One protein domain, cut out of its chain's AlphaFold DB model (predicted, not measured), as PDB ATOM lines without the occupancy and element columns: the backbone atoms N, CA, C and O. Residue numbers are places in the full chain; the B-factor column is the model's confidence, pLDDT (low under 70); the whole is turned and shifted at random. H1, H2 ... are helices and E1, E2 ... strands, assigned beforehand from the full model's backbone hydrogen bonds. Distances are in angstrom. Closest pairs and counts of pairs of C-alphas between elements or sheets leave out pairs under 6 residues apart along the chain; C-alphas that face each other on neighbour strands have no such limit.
ATOM      1  N   SER A  27      18.153  -9.398 -36.051       79.50
ATOM      2  CA  SER A  27      17.549  -8.164 -35.539       79.50
ATOM      3  C   SER A  27      16.064  -8.074 -35.897       79.50
ATOM      4  O   SER A  27      15.244  -7.762 -35.041       79.50
ATOM      5  N   GLU A  28      15.707  -8.429 -37.132       80.69
ATOM      6  CA  GLU A  28      14.320  -8.437 -37.609       80.69
ATOM      7  C   GLU A  28      13.461  -9.470 -36.867       80.69
ATOM      8  O   GLU A  28      12.346  -9.158 -36.450       80.69
ATOM      9  N   ALA A  29      14.001 -10.668 -36.617       79.06
ATOM     10  CA  ALA A  29      13.313 -11.683 -35.819       79.06
ATOM     11  C   ALA A  29      13.033 -11.189 -34.389       79.06
ATOM     12  O   ALA A  29      11.900 -11.252 -33.921       79.06
ATOM     13  N   VAL A  30      14.048 -10.624 -33.721       81.88
ATOM     14  CA  VAL A  30      13.894 -10.070 -32.366       81.88
ATOM     15  C   VAL A  30      12.950  -8.863 -32.360       81.88
ATOM     16  O   VAL A  30      12.207  -8.684 -31.402       81.88
ATOM     17  N   ALA A  31      12.932  -8.043 -33.415       83.06
ATOM     18  CA  ALA A  31      11.997  -6.927 -33.535       83.06
ATOM     19  C   ALA A  31      10.541  -7.407 -33.543       83.06
ATOM     20  O   ALA A  31       9.725  -6.885 -32.784       83.06
ATOM     21  N   ALA A  32      10.229  -8.414 -34.363       81.50
ATOM     22  CA  ALA A  32       8.893  -8.999 -34.436       81.50
ATOM     23  C   ALA A  32       8.487  -9.634 -33.097       81.50
ATOM     24  O   ALA A  32       7.392  -9.387 -32.587       81.50
ATOM     25  N   ASP A  33       9.407 -10.376 -32.482       84.50
ATOM     26  CA  ASP A  33       9.211 -10.998 -31.176       84.50
ATOM     27  C   ASP A  33       8.942  -9.946 -30.078       84.50
ATOM     28  O   ASP A  33       8.002 -10.075 -29.293       84.50
ATOM     29  N   MET A  34       9.698  -8.846 -30.048       84.44
ATOM     30  CA  MET A  34       9.482  -7.749 -29.098       84.44
ATOM     31  C   MET A  34       8.162  -7.004 -29.343       84.44
ATOM     32  O   MET A  34       7.503  -6.613 -28.379       84.44
ATOM     33  N   GLN A  35       7.738  -6.840 -30.600       84.81
ATOM     34  CA  GLN A  35       6.427  -6.270 -30.937       84.81
ATOM     35  C   GLN A  35       5.276  -7.173 -30.477       84.81
ATOM     36  O   GLN A  35       4.234  -6.679 -30.055       84.81
ATOM     37  N   SER A  36       5.465  -8.495 -30.470       84.69
ATOM     38  CA  SER A  36       4.445  -9.432 -29.979       84.69
ATOM     39  C   SER A  36       4.111  -9.255 -28.484       84.69
ATOM     40  O   SER A  36       3.028  -9.635 -28.031       84.69
ATOM     41  N   LEU A  37       5.003  -8.632 -27.700       84.75
ATOM     42  CA  LEU A  37       4.771  -8.382 -26.274       84.75
ATOM     43  C   LEU A  37       3.627  -7.388 -26.039       84.75
ATOM     44  O   LEU A  37       2.922  -7.510 -25.037       84.75
ATOM     45  N   SER A  38       3.405  -6.439 -26.954       83.81
ATOM     46  CA  SER A  38       2.337  -5.440 -26.838       83.81
ATOM     47  C   SER A  38       1.002  -5.880 -27.446       83.81
ATOM     48  O   SER A  38      -0.025  -5.278 -27.140       83.81
ATOM     49  N   VAL A  39       0.990  -6.943 -28.256       85.44
ATOM     50  CA  VAL A  39      -0.195  -7.424 -28.984       85.44
ATOM     51  C   VAL A  39      -0.728  -8.718 -28.358       85.44
ATOM     52  O   VAL A  39       0.031  -9.641 -28.074       85.44
ATOM     53  N   GLY A  40      -2.045  -8.806 -28.147       87.81
ATOM     54  CA  GLY A  40      -2.734 -10.005 -27.649       87.81
ATOM     55  C   GLY A  40      -3.524  -9.772 -26.359       87.81
ATOM     56  O   GLY A  40      -3.736  -8.635 -25.945       87.81
ATOM     57  N   ASP A  41      -3.961 -10.860 -25.719       89.31
ATOM     58  CA  ASP A  41      -4.791 -10.807 -24.507       89.31
ATOM     59  C   ASP A  41      -4.057 -10.112 -23.336       89.31
ATOM     60  O   ASP A  41      -2.958 -10.545 -22.967       89.31
ATOM     61  N   PRO A  42      -4.619  -9.051 -22.726       90.19
ATOM     62  CA  PRO A  42      -4.012  -8.375 -21.578       90.19
ATOM     63  C   PRO A  42      -3.792  -9.295 -20.366       90.19
ATOM     64  O   PRO A  42      -2.843  -9.077 -19.606       90.19
ATOM     65  N   SER A  43      -4.624 -10.327 -20.195       90.38
ATOM     66  CA  SER A  43      -4.543 -11.253 -19.059       90.38
ATOM     67  C   SER A  43      -3.477 -12.341 -19.233       90.38
ATOM     68  O   SER A  43      -3.016 -12.936 -18.254       90.38
ATOM     69  N   ALA A  44      -3.023 -12.567 -20.468       87.19
ATOM     70  CA  ALA A  44      -2.040 -13.594 -20.764       87.19
ATOM     71  C   ALA A  44      -0.683 -13.285 -20.115       87.19
ATOM     72  O   ALA A  44      -0.202 -12.148 -20.095       87.19
ATOM     73  N   THR A  45      -0.043 -14.336 -19.604       90.06
ATOM     74  CA  THR A  45       1.315 -14.253 -19.063       90.06
ATOM     75  C   THR A  45       2.323 -14.299 -20.205       90.06
ATOM     76  O   THR A  45       2.360 -15.266 -20.963       90.06
ATOM     77  N   ILE A  46       3.159 -13.269 -20.301       89.12
ATOM     78  CA  ILE A  46       4.197 -13.122 -21.320       89.12
ATOM     79  C   ILE A  46       5.593 -13.200 -20.699       89.12
ATOM     80  O   ILE A  46       5.803 -12.854 -19.535       89.12
ATOM     81  N   SER A  47       6.551 -13.659 -21.501       90.38
ATOM     82  CA  SER A  47       7.970 -13.736 -21.155       90.38
ATOM     83  C   SER A  47       8.674 -12.450 -21.578       90.38
ATOM     84  O   SER A  47       8.951 -12.254 -22.756       90.38
ATOM     85  N   VAL A  48       8.971 -11.566 -20.625       89.25
ATOM     86  CA  VAL A  48       9.616 -10.274 -20.899       89.25
ATOM     87  C   VAL A  48      11.138 -10.404 -20.761       89.25
ATOM     88  O   VAL A  48      11.609 -10.720 -19.661       89.25
ATOM     89  N   PRO A  49      11.924 -10.151 -21.824       89.81
ATOM     90  CA  PRO A  49      13.380 -10.135 -21.743       89.81
ATOM     91  C   PRO A  49      13.888  -8.896 -20.997       89.81
ATOM     92  O   PRO A  49      13.510  -7.758 -21.285       89.81
ATOM     93  N   MET A  50      14.801  -9.117 -20.058       88.56
ATOM     94  CA  MET A  50      15.489  -8.092 -19.281       88.56
ATOM     95  C   MET A  50      17.001  -8.305 -19.353       88.56
ATOM     96  O   MET A  50      17.488  -9.429 -19.306       88.56
ATOM     97  N   VAL A  51      17.758  -7.218 -19.445       87.69
ATOM     98  CA  VAL A  51      19.217  -7.202 -19.438       87.69
ATOM     99  C   VAL A  51      19.705  -7.107 -17.998       87.69
ATOM    100  O   VAL A  51      19.524  -6.101 -17.315       87.69
ATOM    101  N   HIS A  52      20.377  -8.154 -17.547       83.31
ATOM    102  CA  HIS A  52      21.076  -8.206 -16.279       83.31
ATOM    103  C   HIS A  52      22.579  -8.018 -16.513       83.31
ATOM    104  O   HIS A  52      23.216  -8.820 -17.197       83.31
ATOM    105  N   ARG A  79      11.526 -12.469 -17.324       86.81
ATOM    106  CA  ARG A  79      10.527 -12.316 -16.272       86.81
ATOM    107  C   ARG A  79       9.141 -12.589 -16.838       86.81
ATOM    108  O   ARG A  79       8.723 -11.951 -17.799       86.81
ATOM    109  N   LYS A  80       8.422 -13.526 -16.220       89.00
ATOM    110  CA  LYS A  80       7.022 -13.806 -16.551       89.00
ATOM    111  C   LYS A  80       6.118 -12.811 -15.825       89.00
ATOM    112  O   LYS A  80       6.219 -12.670 -14.607       89.00
ATOM    113  N   MET A  81       5.264 -12.112 -16.561       90.94
ATOM    114  CA  MET A  81       4.266 -11.184 -16.013       90.94
ATOM    115  C   MET A  81       3.053 -11.096 -16.941       90.94
ATOM    116  O   MET A  81       3.142 -11.504 -18.097       90.94
ATOM    117  N   THR A  82       1.924 -10.573 -16.460       92.38
ATOM    118  CA  THR A  82       0.774 -10.330 -17.341       92.38
ATOM    119  C   THR A  82       1.108  -9.245 -18.361       92.38
ATOM    120  O   THR A  82       1.854  -8.304 -18.064       92.38
ATOM    121  N   ARG A  83       0.545  -9.362 -19.565       91.44
ATOM    122  CA  ARG A  83       0.718  -8.357 -20.619       91.44
ATOM    123  C   ARG A  83       0.250  -6.981 -20.159       91.44
ATOM    124  O   ARG A  83       0.942  -5.998 -20.392       91.44
ATOM    125  N   GLU A  84      -0.863  -6.913 -19.436       92.44
ATOM    126  CA  GLU A  84      -1.338  -5.667 -18.832       92.44
ATOM    127  C   GLU A  84      -0.284  -5.036 -17.905       92.44
ATOM    128  O   GLU A  84      -0.012  -3.840 -17.997       92.44
ATOM    129  N   HIS A  85       0.355  -5.830 -17.040       91.81
ATOM    130  CA  HIS A  85       1.382  -5.326 -16.129       91.81
ATOM    131  C   HIS A  85       2.622  -4.832 -16.879       91.81
ATOM    132  O   HIS A  85       3.172  -3.780 -16.543       91.81
ATOM    133  N   TYR A  86       3.032  -5.555 -17.923       92.12
ATOM    134  CA  TYR A  86       4.108  -5.130 -18.811       92.12
ATOM    135  C   TYR A  86       3.784  -3.788 -19.481       92.12
ATOM    136  O   TYR A  86       4.551  -2.835 -19.346       92.12
ATOM    137  N   LEU A  87       2.621  -3.686 -20.129       91.12
ATOM    138  CA  LEU A  87       2.177  -2.475 -20.822       91.12
ATOM    139  C   LEU A  87       2.105  -1.269 -19.886       91.12
ATOM    140  O   LEU A  87       2.511  -0.173 -20.255       91.12
ATOM    141  N   LYS A  88       1.641  -1.477 -18.653       91.75
ATOM    142  CA  LYS A  88       1.482  -0.399 -17.679       91.75
ATOM    143  C   LYS A  88       2.779   0.084 -17.057       91.75
ATOM    144  O   LYS A  88       2.801   1.253 -16.704       91.75
ATOM    145  N   ARG A  89       3.784  -0.788 -16.859       91.12
ATOM    146  CA  ARG A  89       4.951  -0.522 -15.982       91.12
ATOM    147  C   ARG A  89       6.330  -0.775 -16.578       91.12
ATOM    148  O   ARG A  89       7.325  -0.370 -15.977       91.12
ATOM    149  N   TYR A  90       6.402  -1.423 -17.735       88.88
ATOM    150  CA  TYR A  90       7.654  -1.883 -18.344       88.88
ATOM    151  C   TYR A  90       7.770  -1.555 -19.833       88.88
ATOM    152  O   TYR A  90       8.878  -1.615 -20.367       88.88
ATOM    153  N   ALA A  91       6.665  -1.220 -20.505       88.88
ATOM    154  CA  ALA A  91       6.668  -0.911 -21.927       88.88
ATOM    155  C   ALA A  91       7.576   0.278 -22.248       88.88
ATOM    156  O   ALA A  91       7.575   1.308 -21.564       88.88
ATOM    157  N   LYS A  92       8.346   0.111 -23.323       87.94
ATOM    158  CA  LYS A  92       9.255   1.119 -23.857       87.94
ATOM    159  C   LYS A  92       9.068   1.270 -25.362       87.94
ATOM    160  O   LYS A  92       8.665   0.313 -26.023       87.94
ATOM    161  N   ASP A  93       9.375   2.453 -25.877       85.31
ATOM    162  CA  ASP A  93       9.479   2.714 -27.314       85.31
ATOM    163  C   ASP A  93      10.786   2.141 -27.907       85.31
ATOM    164  O   ASP A  93      11.595   1.507 -27.216       85.31
ATOM    165  N   ALA A  94      10.989   2.342 -29.212       79.06
ATOM    166  CA  ALA A  94      12.170   1.865 -29.930       79.06
ATOM    167  C   ALA A  94      13.464   2.547 -29.446       79.06
ATOM    168  O   ALA A  94      14.537   1.938 -29.445       79.06
ATOM    169  N   GLU A  95      13.350   3.787 -28.979       79.12
ATOM    170  CA  GLU A  95      14.406   4.606 -28.392       79.12
ATOM    171  C   GLU A  95      14.689   4.220 -26.927       79.12
ATOM    172  O   GLU A  95      15.654   4.680 -26.309       79.12
ATOM    173  N   GLY A  96      13.875   3.339 -26.348       78.25
ATOM    174  CA  GLY A  96      13.970   2.850 -24.984       78.25
ATOM    175  C   GLY A  96      13.559   3.863 -23.920       78.25
ATOM    176  O   GLY A  96      14.087   3.792 -22.805       78.25
ATOM    177  N   ASN A  97      12.696   4.815 -24.258       85.50
ATOM    178  CA  ASN A  97      11.949   5.634 -23.315       85.50
ATOM    179  C   ASN A  97      10.708   4.881 -22.856       85.50
ATOM    180  O   ASN A  97      10.158   4.037 -23.555       85.50
ATOM    181  N   TYR A  98      10.281   5.182 -21.641       86.12
ATOM    182  CA  TYR A  98       9.135   4.541 -21.028       86.12
ATOM    183  C   TYR A  98       7.817   5.074 -21.605       86.12
ATOM    184  O   TYR A  98       7.617   6.286 -21.642       86.12
ATOM    185  N   VAL A  99       6.918   4.170 -22.007       87.62
ATOM    186  CA  VAL A  99       5.605   4.501 -22.604       87.62
ATOM    187  C   VAL A  99       4.423   3.910 -21.830       87.62
ATOM    188  O   VAL A  99       3.288   3.938 -22.304       87.62
ATOM    189  N   GLY A 100       4.674   3.349 -20.644       85.94
ATOM    190  CA  GLY A 100       3.617   2.809 -19.796       85.94
ATOM    191  C   GLY A 100       2.748   3.896 -19.168       85.94
ATOM    192  O   GLY A 100       3.162   5.042 -18.996       85.94
ATOM    193  N   THR A 101       1.517   3.531 -18.817       84.56
ATOM    194  CA  THR A 101       0.529   4.467 -18.256       84.56
ATOM    195  C   THR A 101       0.716   4.730 -16.761       84.56
ATOM    196  O   THR A 101       0.179   5.705 -16.244       84.56
ATOM    197  N   GLU A 102       1.418   3.849 -16.039       89.06
ATOM    198  CA  GLU A 102       1.652   3.970 -14.594       89.06
ATOM    199  C   GLU A 102       3.089   4.408 -14.279       89.06
ATOM    200  O   GLU A 102       3.893   4.661 -15.173       89.06
ATOM    201  N   ALA A 103       3.439   4.489 -12.993       87.06
ATOM    202  CA  ALA A 103       4.823   4.685 -12.584       87.06
ATOM    203  C   ALA A 103       5.699   3.501 -13.052       87.06
ATOM    204  O   ALA A 103       5.308   2.342 -12.851       87.06
ATOM    205  N   PRO A 104       6.882   3.768 -13.638       87.50
ATOM    206  CA  PRO A 104       7.778   2.714 -14.088       87.50
ATOM    207  C   PRO A 104       8.215   1.855 -12.902       87.50
ATOM    208  O   PRO A 104       8.503   2.359 -11.812       87.50
ATOM    209  N   ALA A 105       8.279   0.541 -13.112       87.25
ATOM    210  CA  ALA A 105       8.839  -0.355 -12.110       87.25
ATOM    211  C   ALA A 105      10.333  -0.062 -11.877       87.25
ATOM    212  O   ALA A 105      11.032   0.433 -12.760       87.25
ATOM    213  N   ILE A 106      10.843  -0.416 -10.694       85.50
ATOM    214  CA  ILE A 106      12.253  -0.195 -10.311       85.50
ATOM    215  C   ILE A 106      13.206  -0.858 -11.318       85.50
ATOM    216  O   ILE A 106      14.242  -0.305 -11.677       85.50
ATOM    217  N   ASP A 107      12.825  -2.030 -11.816       84.50
ATOM    218  CA  ASP A 107      13.553  -2.806 -12.812       84.50
ATOM    219  C   ASP A 107      13.073  -2.561 -14.252       84.50
ATOM    220  O   ASP A 107      13.593  -3.181 -15.178       84.50
ATOM    221  N   ALA A 108      12.156  -1.614 -14.494       83.62
ATOM    222  CA  ALA A 108      11.746  -1.240 -15.851       83.62
ATOM    223  C   ALA A 108      12.945  -0.780 -16.690       83.62
ATOM    224  O   ALA A 108      13.005  -1.037 -17.890       83.62
ATOM    225  N   GLY A 109      13.958  -0.180 -16.058       82.44
ATOM    226  CA  GLY A 109      15.230   0.166 -16.693       82.44
ATOM    227  C   GLY A 109      15.936  -1.022 -17.356       82.44
ATOM    228  O   GLY A 109      16.587  -0.827 -18.380       82.44
ATOM    229  N   LEU A 110      15.726  -2.243 -16.858       85.81
ATOM    230  CA  LEU A 110      16.388  -3.456 -17.334       85.81
ATOM    231  C   LEU A 110      15.712  -4.087 -18.552       85.81
ATOM    232  O   LEU A 110      16.319  -4.941 -19.180       85.81
ATOM    233  N   VAL A 111      14.487  -3.700 -18.914       85.50
ATOM    234  CA  VAL A 111      13.797  -4.272 -20.086       85.50
ATOM    235  C   VAL A 111      14.662  -4.112 -21.332       85.50
ATOM    236  O   VAL A 111      15.120  -2.999 -21.617       85.50
ATOM    237  N   PHE A 112      14.868  -5.222 -22.044       85.38
ATOM    238  CA  PHE A 112      15.622  -5.255 -23.289       85.38
ATOM    239  C   PHE A 112      14.937  -4.376 -24.342       85.38
ATOM    240  O   PHE A 112      13.724  -4.458 -24.531       85.38
ATOM    241  N   VAL A 113      15.716  -3.545 -25.034       83.31
ATOM    242  CA  VAL A 113      15.227  -2.681 -26.116       83.31
ATOM    243  C   VAL A 113      16.163  -2.819 -27.298       83.31
ATOM    244  O   VAL A 113      17.356  -2.542 -27.179       83.31
ATOM    245  N   LEU A 114      15.610  -3.186 -28.450       78.38
ATOM    246  CA  LEU A 114      16.386  -3.430 -29.661       78.38
ATOM    247  C   LEU A 114      17.243  -2.216 -30.066       78.38
ATOM    248  O   LEU A 114      18.434  -2.369 -30.310       78.38
ATOM    249  N   GLY A 115      16.679  -1.001 -30.048       70.62
ATOM    250  CA  GLY A 115      17.394   0.225 -30.428       70.62
ATOM    251  C   GLY A 115      18.537   0.633 -29.488       70.62
ATOM    252  O   GLY A 115      19.439   1.357 -29.903       70.62
ATOM    253  N   LYS A 116      18.548   0.147 -28.237       69.31
ATOM    254  CA  LYS A 116      19.627   0.397 -27.258       69.31
ATOM    255  C   LYS A 116      20.599  -0.772 -27.108       69.31
ATOM    256  O   LYS A 116      21.691  -0.590 -26.573       69.31
ATOM    257  N   SER A 117      20.219  -1.969 -27.542       63.50
ATOM    258  CA  SER A 117      20.981  -3.199 -27.350       63.50
ATOM    259  C   SER A 117      21.361  -3.792 -28.705       63.50
ATOM    260  O   SER A 117      20.734  -4.725 -29.193       63.50
ATOM    261  N   SER A 118      22.413  -3.237 -29.309       61.91
ATOM    262  CA  SER A 118      22.932  -3.625 -30.630       61.91
ATOM    263  C   SER A 118      23.943  -4.778 -30.602       61.91
ATOM    264  O   SER A 118      24.488  -5.141 -31.642       61.91
ATOM    265  N   ASN A 119      24.222  -5.361 -29.431       76.00
ATOM    266  CA  ASN A 119      25.141  -6.492 -29.328       76.00
ATOM    267  C   ASN A 119      24.462  -7.770 -29.845       76.00
ATOM    268  O   ASN A 119      23.468  -8.225 -29.277       76.00
ATOM    269  N   GLU A 120      25.019  -8.359 -30.903       74.00
ATOM    270  CA  GLU A 120      24.517  -9.583 -31.530       74.00
ATOM    271  C   GLU A 120      24.392 -10.748 -30.538       74.00
ATOM    272  O   GLU A 120      23.406 -11.483 -30.579       74.00
ATOM    273  N   GLU A 121      25.311 -10.869 -29.575       71.00
ATOM    274  CA  GLU A 121      25.234 -11.887 -28.521       71.00
ATOM    275  C   GLU A 121      23.989 -11.701 -27.643       71.00
ATOM    276  O   GLU A 121      23.321 -12.677 -27.296       71.00
ATOM    277  N   LEU A 122      23.621 -10.453 -27.326       78.69
ATOM    278  CA  LEU A 122      22.392 -10.164 -26.587       78.69
ATOM    279  C   LEU A 122      21.156 -10.480 -27.428       78.69
ATOM    280  O   LEU A 122      20.206 -11.041 -26.894       78.69
ATOM    281  N   LEU A 123      21.167 -10.193 -28.733       80.94
ATOM    282  CA  LEU A 123      20.059 -10.551 -29.630       80.94
ATOM    283  C   LEU A 123      19.853 -12.065 -29.700       80.94
ATOM    284  O   LEU A 123      18.720 -12.547 -29.621       80.94
ATOM    285  N   GLN A 124      20.946 -12.827 -29.785       79.62
ATOM    286  CA  GLN A 124      20.896 -14.287 -29.746       79.62
ATOM    287  C   GLN A 124      20.357 -14.783 -28.400       79.62
ATOM    288  O   GLN A 124      19.518 -15.685 -28.370       79.62
ATOM    289  N   GLN A 125      20.788 -14.178 -27.289       76.81
ATOM    290  CA  GLN A 125      20.287 -14.515 -25.958       76.81
ATOM    291  C   GLN A 125      18.801 -14.179 -25.793       76.81
ATOM    292  O   GLN A 125      18.068 -15.018 -25.283       76.81
ATOM    293  N   VAL A 126      18.316 -13.024 -26.259       81.62
ATOM    294  CA  VAL A 126      16.880 -12.686 -26.228       81.62
ATOM    295  C   VAL A 126      16.086 -13.732 -26.986       81.62
ATOM    296  O   VAL A 126      15.158 -14.327 -26.439       81.62
ATOM    297  N   ARG A 127      16.495 -14.019 -28.221       79.94
ATOM    298  CA  ARG A 127      15.804 -15.000 -29.046       79.94
ATOM    299  C   ARG A 127      15.810 -16.391 -28.417       79.94
ATOM    300  O   ARG A 127      14.807 -17.083 -28.477       79.94
ATOM    301  N   LYS A 128      16.913 -16.805 -27.790       78.56
ATOM    302  CA  LYS A 128      17.034 -18.124 -27.151       78.56
ATOM    303  C   LYS A 128      16.275 -18.222 -25.824       78.56
ATOM    304  O   LYS A 128      15.657 -19.247 -25.542       78.56
ATOM    305  N   VAL A 129      16.350 -17.191 -24.988       75.62
ATOM    306  CA  VAL A 129      15.863 -17.228 -23.602       75.62
ATOM    307  C   VAL A 129      14.402 -16.783 -23.520       75.62
ATOM    308  O   VAL A 129      13.634 -17.409 -22.797       75.62
ATOM    309  N   ALA A 130      13.997 -15.751 -24.266       75.62
ATOM    310  CA  ALA A 130      12.630 -15.217 -24.232       75.62
ATOM    311  C   ALA A 130      11.698 -15.854 -25.267       75.62
ATOM    312  O   ALA A 130      10.536 -16.104 -24.951       75.62
ATOM    313  N   PHE A 131      12.215 -16.156 -26.462       74.31
ATOM    314  CA  PHE A 131      11.414 -16.604 -27.612       74.31
ATOM    315  C   PHE A 131      11.830 -17.980 -28.159       74.31
ATOM    316  O   PHE A 131      11.356 -18.423 -29.206       74.31
ATOM    317  N   GLY A 132      12.722 -18.688 -27.459       65.88
ATOM    318  CA  GLY A 132      13.191 -20.003 -27.875       65.88
ATOM    319  C   GLY A 132      12.047 -21.011 -27.815       65.88
ATOM    320  O   GLY A 132      11.413 -21.159 -26.775       65.88
TER     321      GLY A 132
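What this domain is: This is residues 27 to 52 and 79 to 132 of the 154 residues of an uncharacterized protein of Ophiobolus disseminans (UniProt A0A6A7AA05). A short two-stranded ribbon, E1 with E2, stands among three helices: H2 is near the first half of E1, H3 is near E1 farther along, and H1 packs on H3. A long stretch with no named element, residues 90 to 119, loops from H2 to H3 along one side. The 80 printed residues hold three named helices and two named strands, in the order H1, E1, E2, H2, H3; the sheet order is E1 - E2, antiparallel. The class is mixed, helices and strands, with under half of the residues, 39, in named elements. The whole is compact, with a radius of gyration of the C-alphas of 11.6 A and spans of 31 by 22 by 20 A.

Where its parts are: Find C-alpha 27 at (17.549, -8.164, -35.539); from there H1, residues 27 to 36, runs 14.3 A. E1, residues 45 to 52, begins at C-alpha 45 (1.315, -14.253, -19.063) and runs 20.9 A. E2 is residues 79 to 82, 10.0 A, and H2 is residues 83 to 89, 10.0 A. H3, residues 120 to 129, runs 14.0 A and ends at C-alpha 129 (15.863, -17.228, -23.602).

How they stand to each other: Look first at E1 and E2, antiparallel at 144 degrees, where N 46 and O 81 are 2.8 A apart and N 48 and O 79 are 2.9 A apart, within hydrogen-bond range. The closest C-alphas of E1 and H2 are those of Ile 46 and Arg 83, 5.9 A; of E1 and H3, those of Pro 49 and Val 126, 6.2 A. H1 and H3 touch, closest at the C-alphas of Val 30 and Arg 127, 6.2 A, at a steep tilt of 40 degrees, the same way. H1 and H2 are apart. In H1, H2 and H3 every O i to N i+4 pair is within hydrogen-bond range.

The domain as a whole: The two C-alphas farthest apart, of Ser 43 and Asn 119, are 31.8 A apart. Residues 53 to 78 are not printed, and C-alphas 52 and 79 are 11.3 A apart across this cut. The link from H2 to H3 is long, 30 residues. The pLDDT is under 70 at residues 116 to 118 and 132.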